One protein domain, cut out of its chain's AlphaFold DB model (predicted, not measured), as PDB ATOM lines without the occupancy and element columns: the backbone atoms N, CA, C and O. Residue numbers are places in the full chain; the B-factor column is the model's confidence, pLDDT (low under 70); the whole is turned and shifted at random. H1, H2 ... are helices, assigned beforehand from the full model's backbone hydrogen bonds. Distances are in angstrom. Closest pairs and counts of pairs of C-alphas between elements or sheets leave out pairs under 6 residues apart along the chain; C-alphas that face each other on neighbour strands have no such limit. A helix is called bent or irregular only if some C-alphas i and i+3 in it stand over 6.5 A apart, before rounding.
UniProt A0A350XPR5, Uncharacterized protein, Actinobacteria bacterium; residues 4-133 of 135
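Overview. This is residues 4 to 133 of the 135 residues of an uncharacterized protein of Actinobacteria bacterium (UniProt A0A350XPR5). What shape is this? H1, H2, H3 and H4b make an up-and-down bundle, each running against the one before, with H4a across one end of H1 and H3. H5 folds back along H4b, and the short H6 and H7 pack on H5. What makes it up? The printed part has 130 residues with seven named helices, H1 to H7 in order, and no named strand; the class is all helix. It is compact, with a radius of gyration of the C-alphas of 14.9 A, and spans 49 by 31 by 18 A.

Arrangement. How do the first helices stand? H1, residues 4 to 19, and H2, residues 26 to 39, form a hairpin; their closest C-alphas, of Ala 6 and Ala 39, are 5.9 A apart. H3, residues 44 to 64, touches H1, with the C-alphas of Ala 17 and Ala 61 closest at 4.6 A. What follows? H4, residues 74 to 100, was assigned as one helix by its hydrogen bonds but is bent, with C-alphas 81 and 84 9.6 A apart; its arms are H4a, residues 74 to 81, and H4b, residues 84 to 100, itself irregular, with C-alphas 86 and 89 7.4 A apart. H4b touches H3 at a shallow tilt of 21 degrees, opposite ways, with the C-alphas of Ala 49 and Pro 89 closest at 4.6 A. What comes last? H5, residues 104 to 118, forms a hairpin with H4b, and with residues 110 to 115 alone touches H6, residues 122 to 125; the C-alphas of Lys 111 and Trp 122 are closest at 5.5 A. H7, residues 128 to 132, only just touches H5, with 3 pairs of C-alphas within 8 A. Every O i to N i+4 pair is within hydrogen-bond range in H1, H2, H3, H4a, H5 and H7, and 10 of 13 in H4b; H6 is too short for one.

Along the chain. Where are the anchors? H1 begins at C-alpha 4, (147.142, 103.132, 165.829), and H7 ends at C-alpha 132, (165.652, 98.489, 164.607). Which are long? H3 measures 30.4 A and H4b 24.6 A.

Size, cuts and confidence. Is it cut? The printed part has no cut, and no link is long. Where is confidence low? Residues 115 to 121 have pLDDT under 70.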
ATOM      1  N   LEU A   4     147.967 102.883 167.012       85.88
ATOM      2  CA  LEU A   4     147.142 103.132 165.829       85.88
ATOM      3  C   LEU A   4     145.803 103.757 166.219       85.88
ATOM      4  O   LEU A   4     145.382 104.698 165.558       85.88
ATOM      5  N   ASP A   5     145.202 103.325 167.329       87.81
ATOM      6  CA  ASP A   5     143.942 103.891 167.827       87.81
ATOM      7  C   ASP A   5     144.116 105.393 168.123       87.81
ATOM      8  O   ASP A   5     143.264 106.214 167.792       87.81
ATOM      9  N   ALA A   6     145.267 105.783 168.683       87.25
ATOM     10  CA  ALA A   6     145.589 107.185 168.942       87.25
ATOM     11  C   ALA A   6     145.758 108.013 167.655       87.25
ATOM     12  O   ALA A   6     145.343 109.171 167.604       87.25
ATOM     13  N   VAL A   7     146.346 107.428 166.606       90.00
ATOM     14  CA  VAL A   7     146.428 108.059 165.278       90.00
ATOM     15  C   VAL A   7     145.030 108.222 164.683       90.00
ATOM     16  O   VAL A   7     144.702 109.290 164.176       90.00
ATOM     17  N   GLU A   8     144.182 107.203 164.794       91.75
ATOM     18  CA  GLU A   8     142.811 107.230 164.283       91.75
ATOM     19  C   GLU A   8     141.940 108.274 164.991       91.75
ATOM     20  O   GLU A   8     141.141 108.947 164.339       91.75
ATOM     21  N   LEU A   9     142.153 108.496 166.292       94.19
ATOM     22  CA  LEU A   9     141.510 109.586 167.031       94.19
ATOM     23  C   LEU A   9     141.921 110.971 166.521       94.19
ATOM     24  O   LEU A   9     141.080 111.871 166.441       94.19
ATOM     25  N   VAL A  10     143.196 111.163 166.169       95.06
ATOM     26  CA  VAL A  10     143.674 112.421 165.571       95.06
ATOM     27  C   VAL A  10     143.106 112.599 164.158       95.06
ATOM     28  O   VAL A  10     142.626 113.688 163.839       95.06
ATOM     29  N   ASP A  11     143.081 111.539 163.345       94.81
ATOM     30  CA  ASP A  11     142.465 111.542 162.011       94.81
ATOM     31  C   ASP A  11     140.980 111.927 162.086       94.81
ATOM     32  O   ASP A  11     140.513 112.767 161.316       94.81
ATOM     33  N   ALA A  12     140.234 111.345 163.028       95.50
ATOM     34  CA  ALA A  12     138.822 111.650 163.237       95.50
ATOM     35  C   ALA A  12     138.610 113.119 163.633       95.50
ATOM     36  O   ALA A  12     137.731 113.788 163.082       95.50
ATOM     37  N   LEU A  13     139.451 113.650 164.527       97.31
ATOM     38  CA  LEU A  13     139.408 115.058 164.918       97.31
ATOM     39  C   LEU A  13     139.671 115.991 163.731       97.31
ATOM     40  O   LEU A  13     138.968 116.987 163.558       97.31
ATOM     41  N   TYR A  14     140.683 115.694 162.916       96.56
ATOM     42  CA  TYR A  14     141.034 116.528 161.769       96.56
ATOM     43  C   TYR A  14     139.994 116.454 160.667       96.56
ATOM     44  O   TYR A  14     139.629 117.495 160.124       96.56
ATOM     45  N   ARG A  15     139.461 115.262 160.389       95.62
ATOM     46  CA  ARG A  15     138.333 115.101 159.476       95.62
ATOM     47  C   ARG A  15     137.157 115.965 159.917       95.62
ATOM     48  O   ARG A  15     136.684 116.767 159.121       95.62
ATOM     49  N   ARG A  16     136.756 115.885 161.192       95.69
ATOM     50  CA  ARG A  16     135.670 116.710 161.749       95.69
ATOM     51  C   ARG A  16     135.966 118.205 161.596       95.69
ATOM     52  O   ARG A  16     135.114 118.967 161.163       95.69
ATOM     53  N   ALA A  17     137.204 118.624 161.849       96.50
ATOM     54  CA  ALA A  17     137.603 120.022 161.694       96.50
ATOM     55  C   ALA A  17     137.606 120.536 160.241       96.50
ATOM     56  O   ALA A  17     137.541 121.747 160.036       96.50
ATOM     57  N   VAL A  18     137.685 119.645 159.250       95.50
ATOM     58  CA  VAL A  18     137.634 119.986 157.819       95.50
ATOM     59  C   VAL A  18     136.213 119.880 157.258       95.50
ATOM     60  O   VAL A  18     135.792 120.745 156.492       95.50
ATOM     61  N   GLU A  19     135.477 118.829 157.622       93.94
ATOM     62  CA  GLU A  19     134.160 118.498 157.060       93.94
ATOM     63  C   GLU A  19     133.015 119.187 157.810       93.94
ATOM     64  O   GLU A  19     132.075 119.678 157.188       93.94
ATOM     65  N   THR A  20     133.105 119.271 159.140       93.12
ATOM     66  CA  THR A  20     132.073 119.839 160.017       93.12
ATOM     67  C   THR A  20     132.675 120.856 160.988       93.12
ATOM     68  O   THR A  20     132.463 120.821 162.195       93.12
ATOM     69  N   ALA A  21     133.419 121.829 160.450       92.88
ATOM     70  CA  ALA A  21     134.139 122.849 161.222       92.88
ATOM     71  C   ALA A  21     133.297 123.565 162.302       92.88
ATOM     72  O   ALA A  21     133.826 123.914 163.356       92.88
ATOM     73  N   ALA A  22     131.994 123.758 162.060       91.88
ATOM     74  CA  ALA A  22     131.064 124.373 163.013       91.88
ATOM     75  C   ALA A  22     130.830 123.539 164.288       91.88
ATOM     76  O   ALA A  22     130.396 124.087 165.296       91.88
ATOM     77  N   GLU A  23     131.127 122.238 164.256       92.75
ATOM     78  CA  GLU A  23     131.027 121.318 165.396       92.75
ATOM     79  C   GLU A  23     132.299 121.311 166.259       92.75
ATOM     80  O   GLU A  23     132.353 120.617 167.271       92.75
ATOM     81  N   ILE A  24     133.345 122.055 165.874       96.19
ATOM     82  CA  ILE A  24     134.574 122.179 166.663       96.19
ATOM     83  C   ILE A  24     134.456 123.360 167.627       96.19
ATOM     84  O   ILE A  24     134.840 124.490 167.320       96.19
ATOM     85  N   ASP A  25     133.971 123.066 168.826       95.69
ATOM     86  CA  ASP A  25     133.899 123.990 169.959       95.69
ATOM     87  C   ASP A  25     134.713 123.507 171.175       95.69
ATOM     88  O   ASP A  25     135.359 122.456 171.154       95.69
ATOM     89  N   ASP A  26     134.724 124.297 172.251       96.25
ATOM     90  CA  ASP A  26     135.486 123.970 173.459       96.25
ATOM     91  C   ASP A  26     135.015 122.669 174.128       96.25
ATOM     92  O   ASP A  26     135.854 121.919 174.630       96.25
ATOM     93  N   SER A  27     133.712 122.379 174.088       96.12
ATOM     94  CA  SER A  27     133.118 121.172 174.675       96.12
ATOM     95  C   SER A  27     133.542 119.920 173.909       96.12
ATOM     96  O   SER A  27     134.119 119.003 174.487       96.12
ATOM     97  N   SER A  28     133.371 119.921 172.586       96.50
ATOM     98  CA  SER A  28     133.743 118.812 171.702       96.50
ATOM     99  C   SER A  28     135.245 118.497 171.728       96.50
ATOM    100  O   SER A  28     135.654 117.360 171.484       96.50
ATOM    101  N   LEU A  29     136.085 119.505 171.997       96.88
ATOM    102  CA  LEU A  29     137.531 119.353 172.141       96.88
ATOM    103  C   LEU A  29     137.922 118.836 173.524       96.88
ATOM    104  O   LEU A  29     138.915 118.118 173.628       96.88
ATOM    105  N   ALA A  30     137.178 119.196 174.573       95.31
ATOM    106  CA  ALA A  30     137.369 118.640 175.908       95.31
ATOM    107  C   ALA A  30     136.997 117.151 175.934       95.31
ATOM    108  O   ALA A  30     137.806 116.343 176.378       95.31
ATOM    109  N   GLU A  31     135.849 116.787 175.359       95.19
ATOM    110  CA  GLU A  31     135.410 115.391 175.215       95.19
ATOM    111  C   GLU A  31     136.434 114.557 174.436       95.19
ATOM    112  O   GLU A  31     136.883 113.511 174.905       95.19
ATOM    113  N   TRP A  32     136.886 115.065 173.283       96.06
ATOM    114  CA  TRP A  32     137.935 114.401 172.510       96.06
ATOM    115  C   TRP A  32     139.234 114.252 173.310       96.06
ATOM    116  O   TRP A  32     139.916 113.238 173.201       96.06
ATOM    117  N   MET A  33     139.600 115.254 174.116       93.81
ATOM    118  CA  MET A  33     140.813 115.196 174.930       93.81
ATOM    119  C   MET A  33     140.726 114.098 175.990       93.81
ATOM    120  O   MET A  33     141.711 113.399 176.206       93.81
ATOM    121  N   GLU A  34     139.576 113.934 176.641       91.62
ATOM    122  CA  GLU A  34     139.354 112.865 177.621       91.62
ATOM    123  C   GLU A  34     139.464 111.479 176.973       91.62
ATOM    124  O   GLU A  34     140.195 110.621 177.477       91.62
ATOM    125  N   GLU A  35     138.827 111.287 175.815       91.81
ATOM    126  CA  GLU A  35     138.925 110.054 175.027       91.81
ATOM    127  C   GLU A  35     140.371 109.775 174.593       91.81
ATOM    128  O   GLU A  35     140.905 108.684 174.807       91.81
ATOM    129  N   ALA A  36     141.051 110.786 174.050       90.69
ATOM    130  CA  ALA A  36     142.430 110.669 173.601       90.69
ATOM    131  C   ALA A  36     143.397 110.391 174.755       90.69
ATOM    132  O   ALA A  36     144.330 109.612 174.587       90.69
ATOM    133  N   PHE A  37     143.186 110.967 175.940       87.00
ATOM    134  CA  PHE A  37     144.007 110.651 177.111       87.00
ATOM    135  C   PHE A  37     143.796 109.225 177.612       87.00
ATOM    136  O   PHE A  37     144.759 108.623 178.077       87.00
ATOM    137  N   ALA A  38     142.585 108.673 177.510       85.50
ATOM    138  CA  ALA A  38     142.335 107.266 177.824       85.50
ATOM    139  C   ALA A  38     142.988 106.311 176.801       85.50
ATOM    140  O   ALA A  38     143.293 105.161 177.126       85.50
ATOM    141  N   ALA A  39     143.218 106.798 175.578       81.06
ATOM    142  CA  ALA A  39     143.804 106.055 174.466       81.06
ATOM    143  C   ALA A  39     145.325 105.891 174.534       81.06
ATOM    144  O   ALA A  39     145.858 104.877 174.075       81.06
ATOM    145  N   VAL A  40     146.022 106.905 175.047       81.12
ATOM    146  CA  VAL A  40     147.489 106.977 175.056       81.12
ATOM    147  C   VAL A  40     148.056 106.776 176.458       81.12
ATOM    148  O   VAL A  40     147.356 106.864 177.463       81.12
ATOM    149  N   GLY A  41     149.360 106.518 176.537       72.06
ATOM    150  CA  GLY A  41     150.070 106.588 177.809       72.06
ATOM    151  C   GLY A  41     150.065 108.013 178.377       72.06
ATOM    152  O   GLY A  41     149.855 109.017 177.697       72.06
ATOM    153  N   HIS A  42     150.284 108.128 179.681       78.31
ATOM    154  CA  HIS A  42     150.224 109.419 180.370       78.31
ATOM    155  C   HIS A  42     151.585 110.126 180.432       78.31
ATOM    156  O   HIS A  42     151.881 110.826 181.403       78.31
ATOM    157  N   ASP A  43     152.435 109.943 179.419       86.00
ATOM    158  CA  ASP A  43     153.728 110.618 179.373       86.00
ATOM    159  C   ASP A  43     153.633 112.051 178.819       86.00
ATOM    160  O   ASP A  43     152.641 112.500 178.232       86.00
ATOM    161  N   ARG A  44     154.706 112.809 179.053       88.00
ATOM    162  CA  ARG A  44     154.792 114.228 178.699       88.00
ATOM    163  C   ARG A  44     154.755 114.469 177.189       88.00
ATOM    164  O   ARG A  44     154.193 115.487 176.770       88.00
ATOM    165  N   ASP A  45     155.372 113.602 176.398       88.56
ATOM    166  CA  ASP A  45     155.511 113.772 174.953       88.56
ATOM    167  C   ASP A  45     154.194 113.446 174.248       88.56
ATOM    168  O   ASP A  45     153.734 114.237 173.419       88.56
ATOM    169  N   GLN A  46     153.505 112.388 174.671       89.44
ATOM    170  CA  GLN A  46     152.154 112.064 174.219       89.44
ATOM    171  C   GLN A  46     151.171 113.187 174.569       89.44
ATOM    172  O   GLN A  46     150.467 113.699 173.697       89.44
ATOM    173  N   ALA A  47     151.202 113.695 175.804       90.94
ATOM    174  CA  ALA A  47     150.372 114.833 176.199       90.94
ATOM    175  C   ALA A  47     150.699 116.118 175.408       90.94
ATOM    176  O   ALA A  47     149.841 116.985 175.218       90.94
ATOM    177  N   LYS A  48     151.949 116.305 174.971       92.81
ATOM    178  CA  LYS A  48     152.342 117.430 174.109       92.81
ATOM    179  C   LYS A  48     151.785 117.254 172.694       92.81
ATOM    180  O   LYS A  48     151.273 118.231 172.141       92.81
ATOM    181  N   ALA A  49     151.839 116.042 172.147       93.75
ATOM    182  CA  ALA A  49     151.281 115.713 170.842       93.75
ATOM    183  C   ALA A  49     149.756 115.917 170.811       93.75
ATOM    184  O   ALA A  49     149.262 116.644 169.951       93.75
ATOM    185  N   LEU A  50     149.016 115.424 171.812       94.19
ATOM    186  CA  LEU A  50     147.561 115.625 171.899       94.19
ATOM    187  C   LEU A  50     147.167 117.109 171.978       94.19
ATOM    188  O   LEU A  50     146.279 117.575 171.262       94.19
ATOM    189  N   ARG A  51     147.879 117.915 172.778       95.06
ATOM    190  CA  ARG A  51     147.655 119.374 172.820       95.06
ATOM    191  C   ARG A  51     147.961 120.050 171.483       95.06
ATOM    192  O   ARG A  51     147.302 121.024 171.110       95.06
ATOM    193  N   ALA A  52     148.976 119.574 170.762       96.00
ATOM    194  CA  ALA A  52     149.263 120.061 169.421       96.00
ATOM    195  C   ALA A  52     148.136 119.699 168.443       96.00
ATOM    196  O   ALA A  52     147.731 120.574 167.677       96.00
ATOM    197  N   ALA A  53     147.573 118.490 168.544       97.00
ATOM    198  CA  ALA A  53     146.431 118.060 167.745       97.00
ATOM    199  C   ALA A  53     145.220 118.987 167.932       97.00
ATOM    200  O   ALA A  53     144.734 119.535 166.946       97.00
ATOM    201  N   ILE A  54     144.822 119.299 169.172       97.50
ATOM    202  CA  ILE A  54     143.724 120.251 169.446       97.50
ATOM    203  C   ILE A  54     143.974 121.619 168.815       97.50
ATOM    204  O   ILE A  54     143.098 122.208 168.182       97.50
ATOM    205  N   ARG A  55     145.185 122.154 168.980       97.62
ATOM    206  CA  ARG A  55     145.539 123.461 168.417       97.62
ATOM    207  C   ARG A  55     145.441 123.468 166.892       97.62
ATOM    208  O   ARG A  55     145.072 124.490 166.322       97.62
ATOM    209  N   PHE A  56     145.789 122.368 166.232       97.50
ATOM    210  CA  PHE A  56     145.666 122.240 164.781       97.50
ATOM    211  C   PHE A  56     144.219 122.041 164.347       97.50
ATOM    212  O   PHE A  56     143.795 122.720 163.418       97.50
ATOM    213  N   ALA A  57     143.430 121.263 165.085       97.75
ATOM    214  CA  ALA A  57     141.994 121.144 164.860       97.75
ATOM    215  C   ALA A  57     141.287 122.506 164.926       97.75
ATOM    216  O   ALA A  57     140.525 122.846 164.030       97.75
ATOM    217  N   ARG A  58     141.620 123.357 165.905       97.69
ATOM    218  CA  ARG A  58     141.088 124.734 165.980       97.69
ATOM    219  C   ARG A  58     141.455 125.583 164.762       97.69
ATOM    220  O   ARG A  58     140.630 126.352 164.273       97.69
ATOM    221  N   LYS A  59     142.692 125.459 164.268       96.94
ATOM    222  CA  LYS A  59     143.133 126.161 163.051       96.94
ATOM    223  C   LYS A  59     142.380 125.676 161.814       96.94
ATOM    224  O   LYS A  59     141.959 126.514 161.024       96.94
ATOM    225  N   LEU A  60     142.199 124.363 161.672       96.62
ATOM    226  CA  LEU A  60     141.422 123.758 160.588       96.62
ATOM    227  C   LEU A  60     139.970 124.239 160.633       96.62
ATOM    228  O   LEU A  60     139.490 124.801 159.655       96.62
ATOM    229  N   ALA A  61     139.329 124.153 161.797       96.25
ATOM    230  CA  ALA A  61     137.963 124.625 161.987       96.25
ATOM    231  C   ALA A  61     137.817 126.112 161.638       96.25
ATOM    232  O   ALA A  61     136.901 126.502 160.928       96.25
ATOM    233  N   THR A  62     138.772 126.950 162.053       95.75
ATOM    234  CA  THR A  62     138.771 128.379 161.700       95.75
ATOM    235  C   THR A  62     138.938 128.592 160.191       95.75
ATOM    236  O   THR A  62     138.271 129.445 159.610       95.75
ATOM    237  N   ARG A  63     139.811 127.816 159.534       94.94
ATOM    238  CA  ARG A  63     140.059 127.885 158.083       94.94
ATOM    239  C   ARG A  63     138.835 127.486 157.255       94.94
ATOM    240  O   ARG A  63     138.654 128.053 156.175       94.94
ATOM    241  N   TYR A  64     138.042 126.536 157.749       94.81
ATOM    242  CA  TYR A  64     136.874 125.962 157.072       94.81
ATOM    243  C   TYR A  64     135.530 126.419 157.673       94.81
ATOM    244  O   TYR A  64     134.472 125.921 157.299       94.81
ATOM    245  N   ALA A  65     135.539 127.426 158.554       90.69
ATOM    246  CA  ALA A  65     134.331 127.964 159.186       90.69
ATOM    247  C   ALA A  65     133.337 128.575 158.180       90.69
ATOM    248  O   ALA A  65     132.134 128.581 158.420       90.69
ATOM    249  N   SER A  66     133.833 129.095 157.052       83.69
ATOM    250  CA  SER A  66     133.017 129.686 155.982       83.69
ATOM    251  C   SER A  66     132.596 128.689 154.898       83.69
ATOM    252  O   SER A  66     131.899 129.071 153.957       83.69
ATOM    253  N   GLY A  67     133.016 127.429 155.006       79.56
ATOM    254  CA  GLY A  67     132.729 126.378 154.038       79.56
ATOM    255  C   GLY A  67     133.747 125.246 154.128       79.56
ATOM    256  O   GLY A  67     134.937 125.491 154.343       79.56
ATOM    257  N   ALA A  68     133.270 124.016 153.943       77.31
ATOM    258  CA  ALA A  68     134.111 122.825 153.921       77.31
ATOM    259  C   ALA A  68     135.166 122.893 152.804       77.31
ATOM    260  O   ALA A  68     135.031 123.649 151.833       77.31
ATOM    261  N   SER A  69     136.217 122.079 152.927       78.81
ATOM    262  CA  SER A  69     137.171 121.913 151.830       78.81
ATOM    263  C   SER A  69     136.447 121.439 150.566       78.81
ATOM    264  O   SER A  69     135.588 120.563 150.609       78.81
ATOM    265  N   HIS A  70     136.813 122.015 149.423       79.44
ATOM    266  CA  HIS A  70     136.321 121.591 148.112       79.44
ATOM    267  C   HIS A  70     137.055 120.340 147.595       79.44
ATOM    268  O   HIS A  70     136.763 119.856 146.500       79.44
ATOM    269  N   LEU A  71     138.044 119.850 148.347       83.00
ATOM    270  CA  LEU A  71     138.875 118.715 147.977       83.00
ATOM    271  C   LEU A  71     138.189 117.401 148.388       83.00
ATOM    272  O   LEU A  71     137.578 117.335 149.452       83.00
ATOM    273  N   PRO A  72     138.307 116.335 147.576       82.12
ATOM    274  CA  PRO A  72     137.563 115.090 147.783       82.12
ATOM    275  C   PRO A  72     138.049 114.245 148.973       82.12
ATOM    276  O   PRO A  72     137.332 113.348 149.403       82.12
ATOM    277  N   ASP A  73     139.254 114.503 149.491       89.00
ATOM    278  CA  ASP A  73     139.790 113.866 150.701       89.00
ATOM    279  C   ASP A  73     140.106 114.961 151.727       89.00
ATOM    280  O   ASP A  73     140.833 115.910 151.415       89.00
ATOM    281  N   TRP A  74     139.587 114.812 152.950       91.56
ATOM    282  CA  TRP A  74     139.841 115.711 154.079       91.56
ATOM    283  C   TRP A  74     141.340 115.894 154.351       91.56
ATOM    284  O   TRP A  74     141.752 116.971 154.786       91.56
ATOM    285  N   ARG A  75     142.168 114.883 154.041       91.31
ATOM    286  CA  ARG A  75     143.633 114.962 154.171       91.31
ATOM    287  C   ARG A  75     144.215 116.091 153.331       91.31
ATOM    288  O   ARG A  75     145.038 116.852 153.824       91.31
ATOM    289  N   ASN A  76     143.695 116.281 152.119       89.50
ATOM    290  CA  ASN A  76     144.126 117.382 151.263       89.50
ATOM    291  C   ASN A  76     143.763 118.745 151.873       89.50
ATOM    292  O   ASN A  76     144.481 119.715 151.665       89.50
ATOM    293  N   GLY A  77     142.672 118.828 152.644       91.19
ATOM    294  CA  GLY A  77     142.322 120.038 153.392       91.19
ATOM    295  C   GLY A  77     143.292 120.321 154.545       91.19
ATOM    296  O   GLY A  77     143.670 121.467 154.792       91.19
ATOM    297  N   VAL A  78     143.777 119.280 155.225       92.69
ATOM    298  CA  VAL A  78     144.840 119.440 156.230       92.69
ATOM    299  C   VAL A  78     146.132 119.934 155.582       92.69
ATOM    300  O   VAL A  78     146.739 120.879 156.092       92.69
ATOM    301  N   ASP A  79     146.515 119.360 154.441       89.88
ATOM    302  CA  ASP A  79     147.690 119.797 153.683       89.88
ATOM    303  C   ASP A  79     147.552 121.235 153.174       89.88
ATOM    304  O   ASP A  79     148.480 122.031 153.313       89.88
ATOM    305  N   GLU A  80     146.384 121.606 152.650       89.25
ATOM    306  CA  GLU A  80     146.088 122.967 152.199       89.25
ATOM    307  C   GLU A  80     146.225 123.985 153.345       89.25
ATOM    308  O   GLU A  80     146.791 125.065 153.170       89.25
ATOM    309  N   ALA A  81     145.705 123.655 154.530       91.94
ATOM    310  CA  ALA A  81     145.624 124.584 155.651       91.94
ATOM    311  C   ALA A  81     146.909 124.661 156.490       91.94
ATOM    312  O   ALA A  81     147.251 125.727 157.010       91.94
ATOM    313  N   LEU A  82     147.590 123.530 156.688       92.44
ATOM    314  CA  LEU A  82     148.686 123.384 157.652       92.44
ATOM    315  C   LEU A  82     149.979 122.832 157.034       92.44
ATOM    316  O   LEU A  82     151.028 122.875 157.689       92.44
ATOM    317  N   GLY A  83     149.922 122.333 155.797       89.12
ATOM    318  CA  GLY A  83     151.019 121.628 155.141       89.12
ATOM    319  C   GLY A  83     151.483 120.402 155.927       89.12
ATOM    320  O   GLY A  83     150.795 119.892 156.813       89.12
ATOM    321  N   SER A  84     152.727 119.984 155.681       85.00
ATOM    322  CA  SER A  84     153.328 118.822 156.352       85.00
ATOM    323  C   SER A  84     153.323 118.919 157.883       85.00
ATOM    324  O   SER A  84     153.238 117.910 158.574       85.00
ATOM    325  N   ARG A  85     153.350 120.130 158.448       88.56
ATOM    326  CA  ARG A  85     153.329 120.319 159.904       88.56
ATOM    327  C   ARG A  85     152.015 119.906 160.549       88.56
ATOM    328  O   ARG A  85     152.038 119.601 161.737       88.56
ATOM    329  N   GLY A  86     150.903 119.901 159.807       90.62
ATOM    330  CA  GLY A  86     149.602 119.465 160.321       90.62
ATOM    331  C   GLY A  86     149.643 118.046 160.881       90.62
ATOM    332  O   GLY A  86     148.934 117.740 161.826       90.62
ATOM    333  N   TRP A  87     150.555 117.224 160.377       91.19
ATOM    334  CA  TRP A  87     150.647 115.802 160.669       91.19
ATOM    335  C   TRP A  87     151.686 115.446 161.733       91.19
ATOM    336  O   TRP A  87     151.738 114.306 162.173       91.19
ATOM    337  N   GLU A  88     152.503 116.387 162.205       90.62
ATOM    338  CA  GLU A  88     153.495 116.086 163.250       90.62
ATOM    339  C   GLU A  88     152.892 115.490 164.538       90.62
ATOM    340  O   GLU A  88     153.507 114.580 165.082       90.62
ATOM    341  N   PRO A  89     151.691 115.881 165.022       92.69
ATOM    342  CA  PRO A  89     151.128 115.290 166.235       92.69
ATOM    343  C   PRO A  89     150.950 113.770 166.155       92.69
ATOM    344  O   PRO A  89     151.312 113.066 167.094       92.69
ATOM    345  N   GLN A  90     150.453 113.246 165.030       91.19
ATOM    346  CA  GLN A  90     150.339 111.797 164.834       91.19
ATOM    347  C   GLN A  90     151.718 111.132 164.700       91.19
ATOM    348  O   GLN A  90     151.929 110.045 165.238       91.19
ATOM    349  N   LEU A  91     152.685 111.786 164.040       89.56
ATOM    350  CA  LEU A  91     154.040 111.243 163.903       89.56
ATOM    351  C   LEU A  91     154.758 111.186 165.251       89.56
ATOM    352  O   LEU A  91     155.449 110.209 165.520       89.56
ATOM    353  N   ASP A  92     154.569 112.183 166.109       90.50
ATOM    354  CA  ASP A  92     155.141 112.215 167.454       90.50
ATOM    355  C   ASP A  92     154.570 111.092 168.334       90.50
ATOM    356  O   ASP A  92     155.338 110.394 169.000       90.50
ATOM    357  N   LEU A  93     153.253 110.845 168.278       90.25
ATOM    358  CA  LEU A  93     152.616 109.719 168.979       90.25
ATOM    359  C   LEU A  93     153.202 108.372 168.534       90.25
ATOM    360  O   LEU A  93     153.546 107.530 169.364       90.25
ATOM    361  N   VAL A  94     153.362 108.188 167.223       90.50
ATOM    362  CA  VAL A  94     153.909 106.964 166.625       90.50
ATOM    363  C   VAL A  94     155.382 106.784 166.963       90.50
ATOM    364  O   VAL A  94     155.784 105.691 167.355       90.50
ATOM    365  N   ARG A  95     156.200 107.833 166.820       89.19
ATOM    366  CA  ARG A  95     157.634 107.801 167.149       89.19
ATOM    367  C   ARG A  95     157.834 107.421 168.610       89.19
ATOM    368  O   ARG A  95     158.676 106.574 168.897       89.19
ATOM    369  N   HIS A  96     157.035 107.994 169.511       89.62
ATOM    370  CA  HIS A  96     157.076 107.635 170.922       89.62
ATOM    371  C   HIS A  96     156.691 106.164 171.137       89.62
ATOM    372  O   HIS A  96     157.426 105.417 171.781       89.62
ATOM    373  N   ALA A  97     155.573 105.717 170.559       89.19
ATOM    374  CA  ALA A  97     155.131 104.331 170.683       89.19
ATOM    375  C   ALA A  97     156.177 103.333 170.163       89.19
ATOM    376  O   ALA A  97     156.461 102.347 170.834       89.19
ATOM    377  N   LEU A  98     156.800 103.620 169.018       89.75
ATOM    378  CA  LEU A  98     157.866 102.806 168.438       89.75
ATOM    379  C   LEU A  98     159.147 102.805 169.282       89.75
ATOM    380  O   LEU A  98     159.829 101.784 169.326       89.75
ATOM    381  N   ALA A  99     159.479 103.914 169.947       88.38
ATOM    382  CA  ALA A  99     160.631 103.990 170.843       88.38
ATOM    383  C   ALA A  99     160.429 103.150 172.114       88.38
ATOM    384  O   ALA A  99     161.363 102.497 172.579       88.38
ATOM    385  N   THR A 100     159.210 103.144 172.657       87.44
ATOM    386  CA  THR A 100     158.878 102.435 173.903       87.44
ATOM    387  C   THR A 100     158.546 100.961 173.661       87.44
ATOM    388  O   THR A 100     158.927 100.092 174.444       87.44
ATOM    389  N   SER A 101     157.844 100.659 172.571       87.94
ATOM    390  CA  SER A 101     157.438  99.310 172.180       87.94
ATOM    391  C   SER A 101     157.517  99.166 170.654       87.94
ATOM    392  O   SER A 101     156.539  99.413 169.941       87.94
ATOM    393  N   PRO A 102     158.695  98.791 170.119       88.25
ATOM    394  CA  PRO A 102     158.868  98.599 168.686       88.25
ATOM    395  C   PRO A 102     157.859  97.588 168.130       88.25
ATOM    396  O   PRO A 102     157.786  96.454 168.596       88.25
ATOM    397  N   SER A 103     157.139  97.977 167.077       90.81
ATOM    398  CA  SER A 103     156.150  97.130 166.402       90.81
ATOM    399  C   SER A 103     156.268  97.269 164.887       90.81
ATOM    400  O   SER A 103     156.183  98.377 164.354       90.81
ATOM    401  N   ALA A 104     156.463  96.143 164.197       88.56
ATOM    402  CA  ALA A 104     156.527  96.099 162.736       88.56
ATOM    403  C   ALA A 104     155.187  96.493 162.099       88.56
ATOM    404  O   ALA A 104     155.159  97.225 161.115       88.56
ATOM    405  N   GLU A 105     154.075  96.064 162.702       90.25
ATOM    406  CA  GLU A 105     152.722  96.416 162.262       90.25
ATOM    407  C   GLU A 105     152.505  97.932 162.299       90.25
ATOM    408  O   GLU A 105     152.120  98.531 161.295       90.25
ATOM    409  N   LEU A 106     152.831  98.569 163.429       88.06
ATOM    410  CA  LEU A 106     152.727 100.018 163.587       88.06
ATOM    411  C   LEU A 106     153.632 100.758 162.592       88.06
ATOM    412  O   LEU A 106     153.217 101.750 161.993       88.06
ATOM    413  N   PHE A 107     154.860 100.271 162.405       88.50
ATOM    414  CA  PHE A 107     155.825 100.873 161.489       88.50
ATOM    415  C   PHE A 107     155.336 100.840 160.036       88.50
ATOM    416  O   PHE A 107     155.331 101.874 159.368       88.50
ATOM    417  N   GLU A 108     154.894  99.681 159.544       88.62
ATOM    418  CA  GLU A 108     154.435  99.529 158.158       88.62
ATOM    419  C   GLU A 108     153.099 100.247 157.914       88.62
ATOM    420  O   GLU A 108     152.928 100.912 156.887       88.62
ATOM    421  N   ALA A 109     152.181 100.216 158.886       87.25
ATOM    422  CA  ALA A 109     150.940 100.983 158.820       87.25
ATOM    423  C   ALA A 109     151.211 102.492 158.694       87.25
ATOM    424  O   ALA A 109     150.551 103.187 157.915       87.25
ATOM    425  N   MET A 110     152.208 103.005 159.419       88.62
ATOM    426  CA  MET A 110     152.578 104.418 159.355       88.62
ATOM    427  C   MET A 110     153.392 104.776 158.122       88.62
ATOM    428  O   MET A 110     153.197 105.859 157.576       88.62
ATOM    429  N   LYS A 111     154.212 103.864 157.601       84.31
ATOM    430  CA  LYS A 111     154.877 104.031 156.304       84.31
ATOM    431  C   LYS A 111     153.869 104.228 155.170       84.31
ATOM    432  O   LYS A 111     154.031 105.140 154.358       84.31
ATOM    433  N   ALA A 112     152.815 103.410 155.135       80.50
ATOM    434  CA  ALA A 112     151.748 103.533 154.143       80.50
ATOM    435  C   ALA A 112     151.011 104.881 154.260       80.50
ATOM    436  O   ALA A 112     150.841 105.582 153.261       80.50
ATOM    437  N   ARG A 113     150.641 105.277 155.487       79.06
ATOM    438  CA  ARG A 113     149.958 106.553 155.774       79.06
ATOM    439  C   ARG A 113     150.826 107.774 155.454       79.06
ATOM    440  O   ARG A 113     150.367 108.694 154.785       79.06
ATOM    441  N   HIS A 114     152.094 107.769 155.863       76.31
ATOM    442  CA  HIS A 114     153.024 108.876 155.635       76.31
ATOM    443  C   HIS A 114     153.251 109.128 154.142       76.31
ATOM    444  O   HIS A 114     153.291 110.279 153.712       76.31
ATOM    445  N   ARG A 115     153.353 108.068 153.329       69.19
ATOM    446  CA  ARG A 115     153.486 108.204 151.871       69.19
ATOM    447  C   ARG A 115     152.260 108.859 151.236       69.19
ATOM    448  O   ARG A 115     152.429 109.653 150.316       69.19
ATOM    449  N   ALA A 116     151.060 108.527 151.712       65.81
ATOM    450  CA  ALA A 116     149.812 109.087 151.196       65.81
ATOM    451  C   ALA A 116     149.678 110.593 151.466       65.81
ATOM    452  O   ALA A 116     149.023 111.290 150.703       65.81
ATOM    453  N   VAL A 117     150.306 111.073 152.540       66.62
ATOM    454  CA  VAL A 117     150.153 112.442 153.040       66.62
ATOM    455  C   VAL A 117     151.329 113.343 152.654       66.62
ATOM    456  O   VAL A 117     151.156 114.451 152.167       66.62
ATOM    457  N   HIS A 118     152.561 112.884 152.862       64.38
ATOM    458  CA  HIS A 118     153.738 113.749 152.760       64.38
ATOM    459  C   HIS A 118     154.487 113.642 151.439       64.38
ATOM    460  O   HIS A 118     155.418 114.417 151.231       64.38
ATOM    461  N   PHE A 119     154.166 112.648 150.600       60.78
ATOM    462  CA  PHE A 119     154.945 112.267 149.411       60.78
ATOM    463  C   PHE A 119     156.460 112.070 149.667       60.78
ATOM    464  O   PHE A 119     157.230 111.911 148.724       60.78
ATOM    465  N   ASN A 120     156.882 112.026 150.936       62.62
ATOM    466  CA  ASN A 120     158.255 111.865 151.403       62.62
ATOM    467  C   ASN A 120     158.446 110.481 152.027       62.62
ATOM    468  O   ASN A 120     157.507 109.875 152.557       62.62
ATOM    469  N   GLU A 121     159.690 110.006 152.003       67.50
ATOM    470  CA  GLU A 121     160.055 108.711 152.564       67.50
ATOM    471  C   GLU A 121     159.952 108.710 154.093       67.50
ATOM    472  O   GLU A 121     160.512 109.556 154.790       67.50
ATOM    473  N   TRP A 122     159.219 107.729 154.617       76.06
ATOM    474  CA  TRP A 122     159.152 107.455 156.047       76.06
ATOM    475  C   TRP A 122     160.504 106.924 156.526       76.06
ATOM    476  O   TRP A 122     161.004 105.949 155.965       76.06
ATOM    477  N   MET A 123     161.074 107.548 157.564       74.06
ATOM    478  CA  MET A 123     162.305 107.094 158.229       74.06
ATOM    479  C   MET A 123     163.459 106.816 157.252       74.06
ATOM    480  O   MET A 123     164.019 105.728 157.252       74.06
ATOM    481  N   GLU A 124     163.794 107.780 156.386       75.19
ATOM    482  CA  GLU A 124     164.888 107.643 155.397       75.19
ATOM    483  C   GLU A 124     164.700 106.453 154.425       75.19
ATOM    484  O   GLU A 124     165.663 105.947 153.853       75.19
ATOM    485  N   GLY A 125     163.467 105.957 154.265       73.75
ATOM    486  CA  GLY A 125     163.140 104.881 153.327       73.75
ATOM    487  C   GLY A 125     163.531 103.475 153.796       73.75
ATOM    488  O   GLY A 125     163.381 102.515 153.035       73.75
ATOM    489  N   VAL A 126     163.994 103.310 155.038       80.44
ATOM    490  CA  VAL A 126     164.504 102.017 155.520       80.44
ATOM    491  C   VAL A 126     163.381 101.026 155.875       80.44
ATOM    492  O   VAL A 126     162.252 101.398 156.208       80.44
ATOM    493  N   ALA A 127     163.682  99.727 155.794       83.56
ATOM    494  CA  ALA A 127     162.803  98.663 156.285       83.56
ATOM    495  C   ALA A 127     162.845  98.568 157.821       83.56
ATOM    496  O   ALA A 127     163.858  98.919 158.427       83.56
ATOM    497  N   TYR A 128     161.785  98.034 158.440       84.12
ATOM    498  CA  TYR A 128     161.676  97.913 159.902       84.12
ATOM    499  C   TYR A 128     162.904  97.259 160.563       84.12
ATOM    500  O   TYR A 128     163.434  97.791 161.536       84.12
ATOM    501  N   GLU A 129     163.411  96.153 160.008       86.06
ATOM    502  CA  GLU A 129     164.577  95.449 160.568       86.06
ATOM    503  C   GLU A 129     165.855  96.299 160.543       86.06
ATOM    504  O   GLU A 129     166.631  96.294 161.497       86.06
ATOM    505  N   ALA A 130     166.052  97.081 159.478       81.81
ATOM    506  CA  ALA A 130     167.186  97.993 159.362       81.81
ATOM    507  C   ALA A 130     167.042  99.203 160.297       81.81
ATOM    508  O   ALA A 130     168.032  99.667 160.854       81.81
ATOM    509  N   TRP A 131     165.813  99.686 160.504       86.00
ATOM    510  CA  TRP A 131     165.520 100.743 161.473       86.00
ATOM    511  C   TRP A 131     165.793 100.304 162.921       86.00
ATOM    512  O   TRP A 131     166.263 101.103 163.727       86.00
ATOM    513  N   ARG A 132     165.506  99.038 163.252       86.88
ATOM    514  CA  ARG A 132     165.652  98.489 164.607       86.88
ATOM    515  C   ARG A 132     167.092  98.095 164.963       86.88
ATOM    516  O   ARG A 132     167.399  97.936 166.144       86.88
ATOM    517  N   ALA A 133     167.959  97.888 163.973       82.62
ATOM    518  CA  ALA A 133     169.338  97.474 164.210       82.62
ATOM    519  C   ALA A 133     170.089  98.491 165.101       82.62
ATOM    520  O   ALA A 133     169.909  99.699 164.922       82.62
TER     521      ALA A 133